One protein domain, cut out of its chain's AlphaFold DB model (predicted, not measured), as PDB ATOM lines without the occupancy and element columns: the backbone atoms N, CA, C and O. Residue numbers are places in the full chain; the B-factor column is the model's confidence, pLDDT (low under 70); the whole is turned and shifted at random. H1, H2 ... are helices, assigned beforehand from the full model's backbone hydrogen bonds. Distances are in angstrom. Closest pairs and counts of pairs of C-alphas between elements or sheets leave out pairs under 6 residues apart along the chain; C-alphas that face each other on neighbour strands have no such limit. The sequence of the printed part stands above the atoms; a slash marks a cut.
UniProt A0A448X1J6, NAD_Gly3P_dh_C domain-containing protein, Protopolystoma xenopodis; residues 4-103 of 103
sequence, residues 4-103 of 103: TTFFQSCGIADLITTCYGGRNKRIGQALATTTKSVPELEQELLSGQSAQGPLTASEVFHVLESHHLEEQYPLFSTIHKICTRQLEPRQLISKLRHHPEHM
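Overview. This is residues 4 to 103 of the 103 residues of the protein "NAD_Gly3P_dh_C domain-containing protein" of Protopolystoma xenopodis (UniProt A0A448X1J6). Five helices make a body from which a sixth, H1, leads off as an arm: H5 sits between H4, which crosses it, and its hairpin partner H6, while H2 and H3 pack crosswise at one end. Residues 7 to 13, including part of H1, stick out. The printed part has 100 residues with six named helices, H1 to H6 in chain order, and no named strand: all helix. It is compact, with a radius of gyration of the C-alphas of 14.3 A, and spans 41 by 33 by 24 A.

Arrangement. Start at H1, residues 9 to 20, which only just touches H2, residues 23 to 33, only at the corner, with residues 18 to 19 alone; the closest C-alphas, of Cys 19 and Lys 25, are 6.1 A apart. H2 touches H3, residues 38 to 45, about perpendicular at 74 degrees; look at C-alphas 27 and 41, the closest, 6.5 A apart. H4, residues 52 to 66, touches H5, residues 74 to 83, at a steep tilt of 56 degrees, opposite ways, closest at C-alphas 57 and 80, 5.1 A. H5 and H6, residues 91 to 96, touch as a hairpin at 15 degrees, closest at C-alphas 78 and 92, 6.3 A. Every O i to N i+4 pair is within hydrogen-bond range in H2, H3, H4, H5 and H6; in H1, 6 of 8 are.

Along the chain. Find C-alpha 9 at (142.476, 127.524, 178.021), where H1 begins its 15.3 A. H2 measures 15.7 A, H4 21.5 A and H5 14.1 A; H6 ends at C-alpha 96, (118.832, 128.360, 166.824).

Size, cuts and confidence. The farthest C-alphas, of Ser 47 and Met 103, are 42.7 A apart. The printed part has no cut, no link is long, and no printed residue is under 70 in pLDDT.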
ATOM      1  N   THR A   4     134.785 119.828 182.708       95.62
ATOM      2  CA  THR A   4     135.858 120.663 183.272       95.62
ATOM      3  C   THR A   4     137.010 120.935 182.298       95.62
ATOM      4  O   THR A   4     137.694 121.951 182.436       95.62
ATOM      5  N   THR A   5     137.220 120.078 181.290       96.56
ATOM      6  CA  THR A   5     138.217 120.298 180.234       96.56
ATOM      7  C   THR A   5     137.859 121.499 179.351       96.56
ATOM      8  O   THR A   5     138.761 122.240 178.972       96.56
ATOM      9  N   PHE A   6     136.575 121.772 179.088       96.38
ATOM     10  CA  PHE A   6     136.159 122.947 178.305       96.38
ATOM     11  C   PHE A   6     136.411 124.273 179.034       96.38
ATOM     12  O   PHE A   6     136.544 125.309 178.391       96.38
ATOM     13  N   PHE A   7     136.530 124.254 180.362       96.81
ATOM     14  CA  PHE A   7     136.888 125.438 181.149       96.81
ATOM     15  C   PHE A   7     138.399 125.713 181.184       96.81
ATOM     16  O   PHE A   7     138.828 126.714 181.755       96.81
ATOM     17  N   GLN A   8     139.219 124.848 180.580       95.75
ATOM     18  CA  GLN A   8     140.646 125.108 180.394       95.75
ATOM     19  C   GLN A   8     140.879 126.060 179.210       95.75
ATOM     20  O   GLN A   8     139.979 126.328 178.414       95.75
ATOM     21  N   SER A   9     142.114 126.552 179.068       97.56
ATOM     22  CA  SER A   9     142.476 127.524 178.021       97.56
ATOM     23  C   SER A   9     142.135 127.042 176.602       97.56
ATOM     24  O   SER A   9     141.632 127.816 175.794       97.56
ATOM     25  N   CYS A  10     142.319 125.745 176.326       96.00
ATOM     26  CA  CYS A  10     141.997 125.127 175.036       96.00
ATOM     27  C   CYS A  10     140.494 125.045 174.714       96.00
ATOM     28  O   CYS A  10     140.143 124.662 173.603       96.00
ATOM     29  N   GLY A  11     139.614 125.349 175.673       96.19
ATOM     30  CA  GLY A  11     138.171 125.404 175.475       96.19
ATOM     31  C   GLY A  11     137.678 126.847 175.424       96.19
ATOM     32  O   GLY A  11     137.754 127.506 174.391       96.19
ATOM     33  N   ILE A  12     137.151 127.347 176.542       96.94
ATOM     34  CA  ILE A  12     136.415 128.616 176.589       96.94
ATOM     35  C   ILE A  12     137.279 129.835 176.241       96.94
ATOM     36  O   ILE A  12     136.801 130.730 175.547       96.94
ATOM     37  N   ALA A  13     138.541 129.879 176.675       97.00
ATOM     38  CA  ALA A  13     139.408 131.025 176.394       97.00
ATOM     39  C   ALA A  13     139.753 131.112 174.899       97.00
ATOM     40  O   ALA A  13     139.616 132.183 174.300       97.00
ATOM     41  N   ASP A  14     140.132 129.984 174.289       97.12
ATOM     42  CA  ASP A  14     140.418 129.897 172.856       97.12
ATOM     43  C   ASP A  14     139.170 130.167 171.995       97.12
ATOM     44  O   ASP A  14     139.217 130.909 171.007       97.12
ATOM     45  N   LEU A  15     138.010 129.657 172.422       97.31
ATOM     46  CA  LEU A  15     136.734 129.926 171.762       97.31
ATOM     47  C   LEU A  15     136.390 131.420 171.785       97.31
ATOM     48  O   LEU A  15     136.028 131.982 170.751       97.31
ATOM     49  N   ILE A  16     136.518 132.081 172.943       97.06
ATOM     50  CA  ILE A  16     136.251 133.518 173.073       97.06
ATOM     51  C   ILE A  16     137.171 134.297 172.133       97.06
ATOM     52  O   ILE A  16     136.679 135.044 171.288       97.06
ATOM     53  N   THR A  17     138.491 134.114 172.224       96.75
ATOM     54  CA  THR A  17     139.422 134.899 171.396       96.75
ATOM     55  C   THR A  17     139.176 134.682 169.899       96.75
ATOM     56  O   THR A  17     139.121 135.654 169.144       96.75
ATOM     57  N   THR A  18     138.880 133.446 169.479       95.50
ATOM     58  CA  THR A  18     138.584 133.097 168.078       95.50
ATOM     59  C   THR A  18     137.265 133.694 167.575       95.50
ATOM     60  O   THR A  18     137.155 134.122 166.422       95.50
ATOM     61  N   CYS A  19     136.238 133.766 168.423       96.50
ATOM     62  CA  CYS A  19     134.968 134.404 168.071       96.50
ATOM     63  C   CYS A  19     135.096 135.935 167.989       96.50
ATOM     64  O   CYS A  19     134.439 136.574 167.159       96.50
ATOM     65  N   TYR A  20     135.964 136.538 168.806       95.31
ATOM     66  CA  TYR A  20     136.218 137.980 168.781       95.31
ATOM     67  C   TYR A  20     137.221 138.405 167.701       95.31
ATOM     68  O   TYR A  20     137.130 139.538 167.215       95.31
ATOM     69  N   GLY A  21     138.099 137.519 167.235       90.62
ATOM     70  CA  GLY A  21     139.072 137.810 166.187       90.62
ATOM     71  C   GLY A  21     139.610 136.559 165.494       90.62
ATOM     72  O   GLY A  21     139.599 135.469 166.039       90.62
ATOM     73  N   GLY A  22     140.098 136.714 164.263       93.06
ATOM     74  CA  GLY A  22     140.704 135.620 163.502       93.06
ATOM     75  C   GLY A  22     140.079 135.409 162.127       93.06
ATOM     76  O   GLY A  22     139.113 136.067 161.732       93.06
ATOM     77  N   ARG A  23     140.669 134.481 161.367       95.81
ATOM     78  CA  ARG A  23     140.313 134.242 159.958       95.81
ATOM     79  C   ARG A  23     138.894 133.697 159.801       95.81
ATOM     80  O   ARG A  23     138.156 134.185 158.952       95.81
ATOM     81  N   ASN A  24     138.483 132.774 160.676       97.06
ATOM     82  CA  ASN A  24     137.130 132.208 160.674       97.06
ATOM     83  C   ASN A  24     136.057 133.288 160.870       97.06
ATOM     84  O   ASN A  24     135.102 133.341 160.099       97.06
ATOM     85  N   LYS A  25     136.248 134.204 161.833       97.00
ATOM     86  CA  LYS A  25     135.342 135.343 162.042       97.00
ATOM     87  C   LYS A  25     135.233 136.206 160.784       97.00
ATOM     88  O   LYS A  25     134.126 136.544 160.373       97.00
ATOM     89  N   ARG A  26     136.367 136.546 160.160       97.00
ATOM     90  CA  ARG A  26     136.402 137.385 158.951       97.00
ATOM     91  C   ARG A  26     135.647 136.740 157.783       97.00
ATOM     92  O   ARG A  26     134.857 137.421 157.136       97.00
ATOM     93  N   ILE A  27     135.838 135.437 157.560       97.69
ATOM     94  CA  ILE A  27     135.086 134.675 156.551       97.69
ATOM     95  C   ILE A  27     133.598 134.613 156.905       97.69
ATOM     96  O   ILE A  27     132.770 134.912 156.053       97.69
ATOM     97  N   GLY A  28     133.241 134.316 158.157       97.12
ATOM     98  CA  GLY A  28     131.846 134.271 158.606       97.12
ATOM     99  C   GLY A  28     131.107 135.601 158.414       97.12
ATOM    100  O   GLY A  28     129.977 135.619 157.932       97.12
ATOM    101  N   GLN A  29     131.759 136.727 158.714       97.25
ATOM    102  CA  GLN A  29     131.201 138.062 158.474       97.25
ATOM    103  C   GLN A  29     130.982 138.340 156.982       97.25
ATOM    104  O   GLN A  29     129.955 138.902 156.612       97.25
ATOM    105  N   ALA A  30     131.922 137.939 156.127       97.44
ATOM    106  CA  ALA A  30     131.791 138.124 154.687       97.44
ATOM    107  C   ALA A  30     130.747 137.184 154.063       97.44
ATOM    108  O   ALA A  30     130.012 137.597 153.166       97.44
ATOM    109  N   LEU A  31     130.612 135.954 154.569       97.31
ATOM    110  CA  LEU A  31     129.521 135.050 154.198       97.31
ATOM    111  C   LEU A  31     128.158 135.666 154.529       97.31
ATOM    112  O   LEU A  31     127.229 135.520 153.742       97.31
ATOM    113  N   ALA A  32     128.056 136.386 155.652       97.12
ATOM    114  CA  ALA A  32     126.827 137.040 156.101       97.12
ATOM    115  C   ALA A  32     126.395 138.245 155.250       97.12
ATOM    116  O   ALA A  32     125.212 138.577 155.232       97.12
ATOM    117  N   THR A  33     127.333 138.914 154.575       96.94
ATOM    118  CA  THR A  33     127.083 140.185 153.871       96.94
ATOM    119  C   THR A  33     127.258 140.108 152.357       96.94
ATOM    120  O   THR A  33     126.923 141.059 151.655       96.94
ATOM    121  N   THR A  34     127.759 138.989 151.834       96.94
ATOM    122  CA  THR A  34     127.999 138.775 150.401       96.94
ATOM    123  C   THR A  34     127.402 137.448 149.942       96.94
ATOM    124  O   THR A  34     127.061 136.598 150.764       96.94
ATOM    125  N   THR A  35     127.340 137.227 148.629       96.00
ATOM    126  CA  THR A  35     126.931 135.952 148.009       96.00
ATOM    127  C   THR A  35     128.113 135.094 147.538       96.00
ATOM    128  O   THR A  35     127.898 134.013 146.998       96.00
ATOM    129  N   LYS A  36     129.359 135.545 147.754       97.62
ATOM    130  CA  LYS A  36     130.582 134.875 147.278       97.62
ATOM    131  C   LYS A  36     130.821 133.527 147.958       97.62
ATOM    132  O   LYS A  36     130.488 133.334 149.128       97.62
ATOM    133  N   SER A  37     131.420 132.584 147.257       97.75
ATOM    134  CA  SER A  37     131.822 131.299 147.829       97.75
ATOM    135  C   SER A  37     132.957 131.457 148.856       97.75
ATOM    136  O   SER A  37     133.669 132.463 148.868       97.75
ATOM    137  N   VAL A  38     133.146 130.459 149.728       97.62
ATOM    138  CA  VAL A  38     134.267 130.450 150.687       97.62
ATOM    139  C   VAL A  38     135.630 130.598 149.986       97.62
ATOM    140  O   VAL A  38     136.373 131.480 150.408       97.62
ATOM    141  N   PRO A  39     135.954 129.857 148.903       97.25
ATOM    142  CA  PRO A  39     137.245 130.004 148.222       97.25
ATOM    143  C   PRO A  39     137.503 131.415 147.679       97.25
ATOM    144  O   PRO A  39     138.610 131.935 147.803       97.25
ATOM    145  N   GLU A  40     136.480 132.072 147.119       97.81
ATOM    146  CA  GLU A  40     136.599 133.462 146.656       97.81
ATOM    147  C   GLU A  40     136.900 134.409 147.825       97.81
ATOM    148  O   GLU A  40     137.777 135.267 147.733       97.81
ATOM    149  N   LEU A  41     136.211 134.229 148.954       97.88
ATOM    150  CA  LEU A  41     136.423 135.039 150.153       97.88
ATOM    151  C   LEU A  41     137.795 134.792 150.792       97.88
ATOM    152  O   LEU A  41     138.413 135.738 151.276       97.88
ATOM    153  N   GLU A  42     138.296 133.558 150.798       97.44
ATOM    154  CA  GLU A  42     139.650 133.239 151.266       97.44
ATOM    155  C   GLU A  42     140.711 133.903 150.383       97.44
ATOM    156  O   GLU A  42     141.655 134.516 150.894       97.44
ATOM    157  N   GLN A  43     140.528 133.864 149.062       97.56
ATOM    158  CA  GLN A  43     141.429 134.529 148.127       97.56
ATOM    159  C   GLN A  43     141.467 136.047 148.359       97.56
ATOM    160  O   GLN A  43     142.547 136.632 148.435       97.56
ATOM    161  N   GLU A  44     140.307 136.682 148.517       97.12
ATOM    162  CA  GLU A  44     140.193 138.138 148.661       97.12
ATOM    163  C   GLU A  44     140.582 138.659 150.049       97.12
ATOM    164  O   GLU A  44     141.214 139.708 150.172       97.12
ATOM    165  N   LEU A  45     140.172 137.966 151.113       96.81
ATOM    166  CA  LEU A  45     140.256 138.485 152.482       96.81
ATOM    167  C   LEU A  45     141.444 137.937 153.260       96.81
ATOM    168  O   LEU A  45     141.859 138.563 154.241       96.81
ATOM    169  N   LEU A  46     141.951 136.772 152.859       95.94
ATOM    170  CA  LEU A  46     143.015 136.042 153.543       95.94
ATOM    171  C   LEU A  46     144.236 135.809 152.641       95.94
ATOM    172  O   LEU A  46     145.122 135.040 153.009       95.94
ATOM    173  N   SER A  47     144.298 136.463 151.475       94.00
ATOM    174  CA  SER A  47     145.386 136.313 150.501       94.00
ATOM    175  C   SER A  47     145.626 134.850 150.100       94.00
ATOM    176  O   SER A  47     146.770 134.410 149.990       94.00
ATOM    177  N   GLY A  48     144.546 134.079 149.953       88.44
ATOM    178  CA  GLY A  48     144.585 132.656 149.599       88.44
ATOM    179  C   GLY A  48     144.872 131.709 150.769       88.44
ATOM    180  O   GLY A  48     144.960 130.500 150.572       88.44
ATOM    181  N   GLN A  49     145.018 132.217 151.998       92.56
ATOM    182  CA  GLN A  49     145.122 131.360 153.178       92.56
ATOM    183  C   GLN A  49     143.753 130.799 153.558       92.56
ATOM    184  O   GLN A  49     142.785 131.546 153.682       92.56
ATOM    185  N   SER A  50     143.696 129.498 153.840       92.44
ATOM    186  CA  SER A  50     142.441 128.854 154.222       92.44
ATOM    187  C   SER A  50     142.047 129.133 155.678       92.44
ATOM    188  O   SER A  50     142.876 129.128 156.599       92.44
ATOM    189  N   ALA A  51     140.753 129.363 155.887       93.88
ATOM    190  CA  ALA A  51     140.088 129.314 157.174       93.88
ATOM    191  C   ALA A  51     139.638 127.869 157.443       93.88
ATOM    192  O   ALA A  51     138.892 127.281 156.670       93.88
ATOM    193  N   GLN A  52     140.073 127.287 158.561       95.75
ATOM    194  CA  GLN A  52     139.774 125.881 158.866       95.75
ATOM    195  C   GLN A  52     138.294 125.640 159.213       95.75
ATOM    196  O   GLN A  52     137.792 124.542 159.015       95.75
ATOM    197  N   GLY A  53     137.569 126.665 159.679       97.31
ATOM    198  CA  GLY A  53     136.180 126.549 160.131       97.31
ATOM    199  C   GLY A  53     135.232 125.933 159.092       97.31
ATOM    200  O   GLY A  53     134.568 124.956 159.426       97.31
ATOM    201  N   PRO A  54     135.164 126.443 157.846       97.69
ATOM    202  CA  PRO A  54     134.367 125.831 156.778       97.69
ATOM    203  C   PRO A  54     134.709 124.362 156.481       97.69
ATOM    204  O   PRO A  54     133.794 123.567 156.265       97.69
ATOM    205  N   LEU A  55     135.995 123.992 156.506       97.50
ATOM    206  CA  LEU A  55     136.439 122.610 156.282       97.50
ATOM    207  C   LEU A  55     135.971 121.701 157.422       97.50
ATOM    208  O   LEU A  55     135.287 120.709 157.181       97.50
ATOM    209  N   THR A  56     136.232 122.103 158.667       98.25
ATOM    210  CA  THR A  56     135.785 121.374 159.858       98.25
ATOM    211  C   THR A  56     134.260 121.272 159.917       98.25
ATOM    212  O   THR A  56     133.732 120.221 160.261       98.25
ATOM    213  N   ALA A  57     133.524 122.322 159.538       98.38
ATOM    214  CA  ALA A  57     132.065 122.279 159.479       98.38
ATOM    215  C   ALA A  57     131.559 121.231 158.475       98.38
ATOM    216  O   ALA A  57     130.551 120.583 158.739       98.38
ATOM    217  N   SER A  58     132.258 121.042 157.351       98.38
ATOM    218  CA  SER A  58     131.948 119.983 156.386       98.38
ATOM    219  C   SER A  58     132.170 118.587 156.955       98.38
ATOM    220  O   SER A  58     131.311 117.727 156.790       98.38
ATOM    221  N   GLU A  59     133.288 118.357 157.642       98.56
ATOM    222  CA  GLU A  59     133.586 117.059 158.259       98.56
ATOM    223  C   GLU A  59     132.604 116.734 159.389       98.56
ATOM    224  O   GLU A  59     132.048 115.638 159.435       98.56
ATOM    225  N   VAL A  60     132.328 117.707 160.264       98.50
ATOM    226  CA  VAL A  60     131.345 117.555 161.343       98.50
ATOM    227  C   VAL A  60     129.962 117.275 160.765       98.50
ATOM    228  O   VAL A  60     129.302 116.348 161.221       98.50
ATOM    229  N   PHE A  61     129.525 118.022 159.745       98.62
ATOM    230  CA  PHE A  61     128.231 117.777 159.109       98.62
ATOM    231  C   PHE A  61     128.142 116.376 158.505       98.62
ATOM    232  O   PHE A  61     127.137 115.707 158.707       98.62
ATOM    233  N   HIS A  62     129.197 115.905 157.837       98.56
ATOM    234  CA  HIS A  62     129.233 114.556 157.278       98.56
ATOM    235  C   HIS A  62     129.063 113.472 158.356       98.56
ATOM    236  O   HIS A  62     128.286 112.534 158.177       98.56
ATOM    237  N   VAL A  63     129.732 113.624 159.505       98.56
ATOM    238  CA  VAL A  63     129.547 112.720 160.653       98.56
ATOM    239  C   VAL A  63     128.108 112.790 161.171       98.56
ATOM    240  O   VAL A  63     127.474 111.751 161.338       98.56
ATOM    241  N   LEU A  64     127.563 113.991 161.385       98.56
ATOM    242  CA  LEU A  64     126.186 114.165 161.858       98.56
ATOM    243  C   LEU A  64     125.158 113.537 160.907       98.56
ATOM    244  O   LEU A  64     124.265 112.837 161.375       98.56
ATOM    245  N   GLU A  65     125.312 113.740 159.598       98.12
ATOM    246  CA  GLU A  65     124.437 113.193 158.555       98.12
ATOM    247  C   GLU A  65     124.457 111.660 158.548       98.12
ATOM    248  O   GLU A  65     123.403 111.026 158.536       98.12
ATOM    249  N   SER A  66     125.641 111.048 158.667       98.31
ATOM    250  CA  SER A  66     125.778 109.584 158.744       98.31
ATOM    251  C   SER A  66     125.096 108.950 159.963       98.31
ATOM    252  O   SER A  66     124.804 107.754 159.955       98.31
ATOM    253  N   HIS A  67     124.828 109.748 161.000       98.25
ATOM    254  CA  HIS A  67     124.144 109.328 162.219       98.25
ATOM    255  C   HIS A  67     122.722 109.898 162.350       98.25
ATOM    256  O   HIS A  67     122.064 109.623 163.352       98.25
ATOM    257  N   HIS A  68     122.240 110.663 161.364       98.00
ATOM    258  CA  HIS A  68     120.948 111.358 161.399       98.00
ATOM    259  C   HIS A  68     120.780 112.306 162.608       98.00
ATOM    260  O   HIS A  68     119.716 112.373 163.224       98.00
ATOM    261  N   LEU A  69     121.851 113.012 162.991       98.00
ATOM    262  CA  LEU A  69     121.901 113.899 164.165       98.00
ATOM    263  C   LEU A  69     121.850 115.393 163.810       98.00
ATOM    264  O   LEU A  69     122.054 116.251 164.669       98.00
ATOM    265  N   GLU A  70     121.583 115.756 162.559       96.56
ATOM    266  CA  GLU A  70     121.673 117.139 162.081       96.56
ATOM    267  C   GLU A  70     120.716 118.084 162.816       96.56
ATOM    268  O   GLU A  70     121.043 119.259 163.011       96.56
ATOM    269  N   GLU A  71     119.550 117.572 163.223       95.12
ATOM    270  CA  GLU A  71     118.545 118.303 164.002       95.12
ATOM    271  C   GLU A  71     118.937 118.456 165.476       95.12
ATOM    272  O   GLU A  71     118.592 119.464 166.091       95.12
ATOM    273  N   GLN A  72     119.704 117.508 166.027       96.69
ATOM    274  CA  GLN A  72     120.215 117.586 167.397       96.69
ATOM    275  C   GLN A  72     121.356 118.607 167.526       96.69
ATOM    276  O   GLN A  72     121.538 119.210 168.582       96.69
ATOM    277  N   TYR A  73     122.091 118.856 166.439       97.38
ATOM    278  CA  TYR A  73     123.207 119.804 166.395       97.38
ATOM    279  C   TYR A  73     122.967 120.917 165.360       97.38
ATOM    280  O   TYR A  73     123.753 121.093 164.418       97.38
ATOM    281  N   PRO A  74     121.898 121.724 165.516       97.06
ATOM    282  CA  PRO A  74     121.449 122.649 164.479       97.06
ATOM    283  C   PRO A  74     122.460 123.765 164.201       97.06
ATOM    284  O   PRO A  74     122.492 124.287 163.085       97.06
ATOM    285  N   LEU A  75     123.310 124.124 165.174       97.81
ATOM    286  CA  LEU A  75     124.378 125.105 164.980       97.81
ATOM    287  C   LEU A  75     125.392 124.627 163.930       97.81
ATOM    288  O   LEU A  75     125.618 125.330 162.946       97.81
ATOM    289  N   PHE A  76     125.956 123.428 164.097       98.19
ATOM    290  CA  PHE A  76     126.942 122.877 163.161       98.19
ATOM    291  C   PHE A  76     126.332 122.633 161.781       98.19
ATOM    292  O   PHE A  76     126.881 123.085 160.773       98.19
ATOM    293  N   SER A  77     125.144 122.027 161.739       98.00
ATOM    294  CA  SER A  77     124.426 121.755 160.492       98.00
ATOM    295  C   SER A  77     124.113 123.021 159.703       98.00
ATOM    296  O   SER A  77     124.264 123.063 158.481       98.00
ATOM    297  N   THR A  78     123.693 124.087 160.387       98.00
ATOM    298  CA  THR A  78     123.354 125.351 159.725       98.00
ATOM    299  C   THR A  78     124.602 126.085 159.243       98.00
ATOM    300  O   THR A  78     124.583 126.624 158.140       98.00
ATOM    301  N   ILE A  79     125.699 126.073 160.012       98.12
ATOM    302  CA  ILE A  79     126.976 126.672 159.589       98.12
ATOM    303  C   ILE A  79     127.478 126.014 158.304       98.12
ATOM    304  O   ILE A  79     127.781 126.730 157.351       98.12
ATOM    305  N   HIS A  80     127.499 124.678 158.227       98.50
ATOM    306  CA  HIS A  80     127.903 123.977 157.005       98.50
ATOM    307  C   HIS A  80     127.043 124.381 155.799       98.50
ATOM    308  O   HIS A  80     127.571 124.744 154.746       98.50
ATOM    309  N   LYS A  81     125.714 124.391 155.966       98.31
ATOM    310  CA  LYS A  81     124.767 124.777 154.909       98.31
ATOM    311  C   LYS A  81     124.922 126.236 154.468       98.31
ATOM    312  O   LYS A  81     124.706 126.544 153.300       98.31
ATOM    313  N   ILE A  82     125.330 127.138 155.362       98.31
ATOM    314  CA  ILE A  82     125.664 128.527 155.007       98.31
ATOM    315  C   ILE A  82     126.985 128.589 154.232       98.31
ATOM    316  O   ILE A  82     127.052 129.242 153.191       98.31
ATOM    317  N   CYS A  83     128.027 127.889 154.693       98.19
ATOM    318  CA  CYS A  83     129.324 127.834 154.012       98.19
ATOM    319  C   CYS A  83     129.214 127.277 152.583       98.19
ATOM    320  O   CYS A  83     129.936 127.729 151.698       98.19
ATOM    321  N   THR A  84     128.287 126.344 152.347       97.94
ATOM    322  CA  THR A  84     128.000 125.749 151.029       97.94
ATOM    323  C   THR A  84     126.900 126.472 150.246       97.94
ATOM    324  O   THR A  84     126.508 126.005 149.179       97.94
ATOM    325  N   ARG A  85     126.406 127.619 150.741       97.38
ATOM    326  CA  ARG A  85     125.353 128.442 150.110       97.38
ATOM    327  C   ARG A  85     124.014 127.722 149.888       97.38
ATOM    328  O   ARG A  85     123.197 128.165 149.091       97.38
ATOM    329  N   GLN A  86     123.755 126.655 150.636       97.62
ATOM    330  CA  GLN A  86     122.453 125.984 150.674       97.62
ATOM    331  C   GLN A  86     121.447 126.718 151.573       97.62
ATOM    332  O   GLN A  86     120.238 126.570 151.398       97.62
ATOM    333  N   LEU A  87     121.932 127.494 152.551       97.31
ATOM    334  CA  LEU A  87     121.116 128.347 153.415       97.31
ATOM    335  C   LEU A  87     121.656 129.774 153.469       97.31
ATOM    336  O   LEU A  87     122.864 130.011 153.470       97.31
ATOM    337  N   GLU A  88     120.736 130.725 153.600       96.88
ATOM    338  CA  GLU A  88     121.075 132.126 153.805       96.88
ATOM    339  C   GLU A  88     121.526 132.366 155.258       96.88
ATOM    340  O   GLU A  88     120.845 131.925 156.190       96.88
ATOM    341  N   PRO A  89     122.597 133.146 155.496       96.69
ATOM    342  CA  PRO A  89     123.113 133.442 156.835       96.69
ATOM    343  C   PRO A  89     122.054 133.942 157.829       96.69
ATOM    344  O   PRO A  89     122.061 133.567 159.001       96.69
ATOM    345  N   ARG A  90     121.082 134.736 157.357       95.00
ATOM    346  CA  ARG A  90     119.967 135.252 158.175       95.00
ATOM    347  C   ARG A  90     119.101 134.157 158.805       95.00
ATOM    348  O   ARG A  90     118.417 134.409 159.794       95.00
ATOM    349  N   GLN A  91     119.107 132.947 158.244       95.44
ATOM    350  CA  GLN A  91     118.334 131.817 158.753       95.44
ATOM    351  C   GLN A  91     118.972 131.183 159.994       95.44
ATOM    352  O   GLN A  91     118.268 130.478 160.716       95.44
ATOM    353  N   LEU A  92     120.248 131.474 160.294       96.38
ATOM    354  CA  LEU A  92     120.955 130.937 161.460       96.38
ATOM    355  C   LEU A  92     120.181 131.179 162.758       96.38
ATOM    356  O   LEU A  92     119.866 130.236 163.476       96.38
ATOM    357  N   ILE A  93     119.788 132.428 163.017       95.31
ATOM    358  CA  ILE A  93     119.057 132.789 164.241       95.31
ATOM    359  C   ILE A  93     117.725 132.039 164.331       95.31
ATOM    360  O   ILE A  93     117.360 131.553 165.397       95.31
ATOM    361  N   SER A  94     117.008 131.888 163.214       94.19
ATOM    362  CA  SER A  94     115.742 131.147 163.197       94.19
ATOM    363  C   SER A  94     115.923 129.659 163.498       94.19
ATOM    364  O   SER A  94     115.040 129.063 164.113       94.19
ATOM    365  N   LYS A  95     117.029 129.051 163.058       93.69
ATOM    366  CA  LYS A  95     117.346 127.648 163.351       93.69
ATOM    367  C   LYS A  95     117.732 127.452 164.817       93.69
ATOM    368  O   LYS A  95     117.308 126.475 165.416       93.69
ATOM    369  N   LEU A  96     118.435 128.414 165.413       94.25
ATOM    370  CA  LEU A  96     118.832 128.360 166.824       94.25
ATOM    371  C   LEU A  96     117.694 128.666 167.809       94.25
ATOM    372  O   LEU A  96     117.767 128.255 168.958       94.25
ATOM    373  N   ARG A  97     116.611 129.332 167.388       92.94
ATOM    374  CA  ARG A  97     115.427 129.534 168.254       92.94
ATOM    375  C   ARG A  97     114.773 128.234 168.722       92.94
ATOM    376  O   ARG A  97     114.076 128.252 169.725       92.94
ATOM    377  N   HIS A  98     114.990 127.144 167.994       85.75
ATOM    378  CA  HIS A  98     114.456 125.819 168.301       85.75
ATOM    379  C   HIS A  98     115.589 124.862 168.702       85.75
ATOM    380  O   HIS A  98     115.570 123.692 168.335       85.75
ATOM    381  N   HIS A  99     116.633 125.376 169.364       93.50
ATOM    382  CA  HIS A  99     117.772 124.561 169.774       93.50
ATOM    383  C   HIS A  99     117.350 123.528 170.840       93.50
ATOM    384  O   HIS A  99     116.668 123.921 171.789       93.50
ATOM    385  N   PRO A 100     117.790 122.256 170.747       93.75
ATOM    386  CA  PRO A 100     117.431 121.206 171.709       93.75
ATOM    387  C   PRO A 100     117.743 121.541 173.174       93.75
ATOM    388  O   PRO A 100     116.970 121.195 174.049       93.75
ATOM    389  N   GLU A 101     118.820 122.287 173.439       92.38
ATOM    390  CA  GLU A 101     119.179 122.801 174.784       92.38
ATOM    391  C   GLU A 101     118.119 123.715 175.442       92.38
ATOM    392  O   GLU A 101     118.277 124.123 176.591       92.38
ATOM    393  N   HIS A 102     117.079 124.127 174.713       89.75
ATOM    394  CA  HIS A 102     115.992 124.970 175.226       89.75
ATOM    395  C   HIS A 102     114.644 124.240 175.305       89.75
ATOM    396  O   HIS A 102     113.650 124.868 175.674       89.75
ATOM    397  N   MET A 103     114.599 122.965 174.911       77.19
ATOM    398  CA  MET A 103     113.412 122.106 174.973       77.19
ATOM    399  C   MET A 103     113.413 121.287 176.260       77.19
ATOM    400  O   MET A 103     112.308 121.116 176.819       77.19
TER     401      MET A 103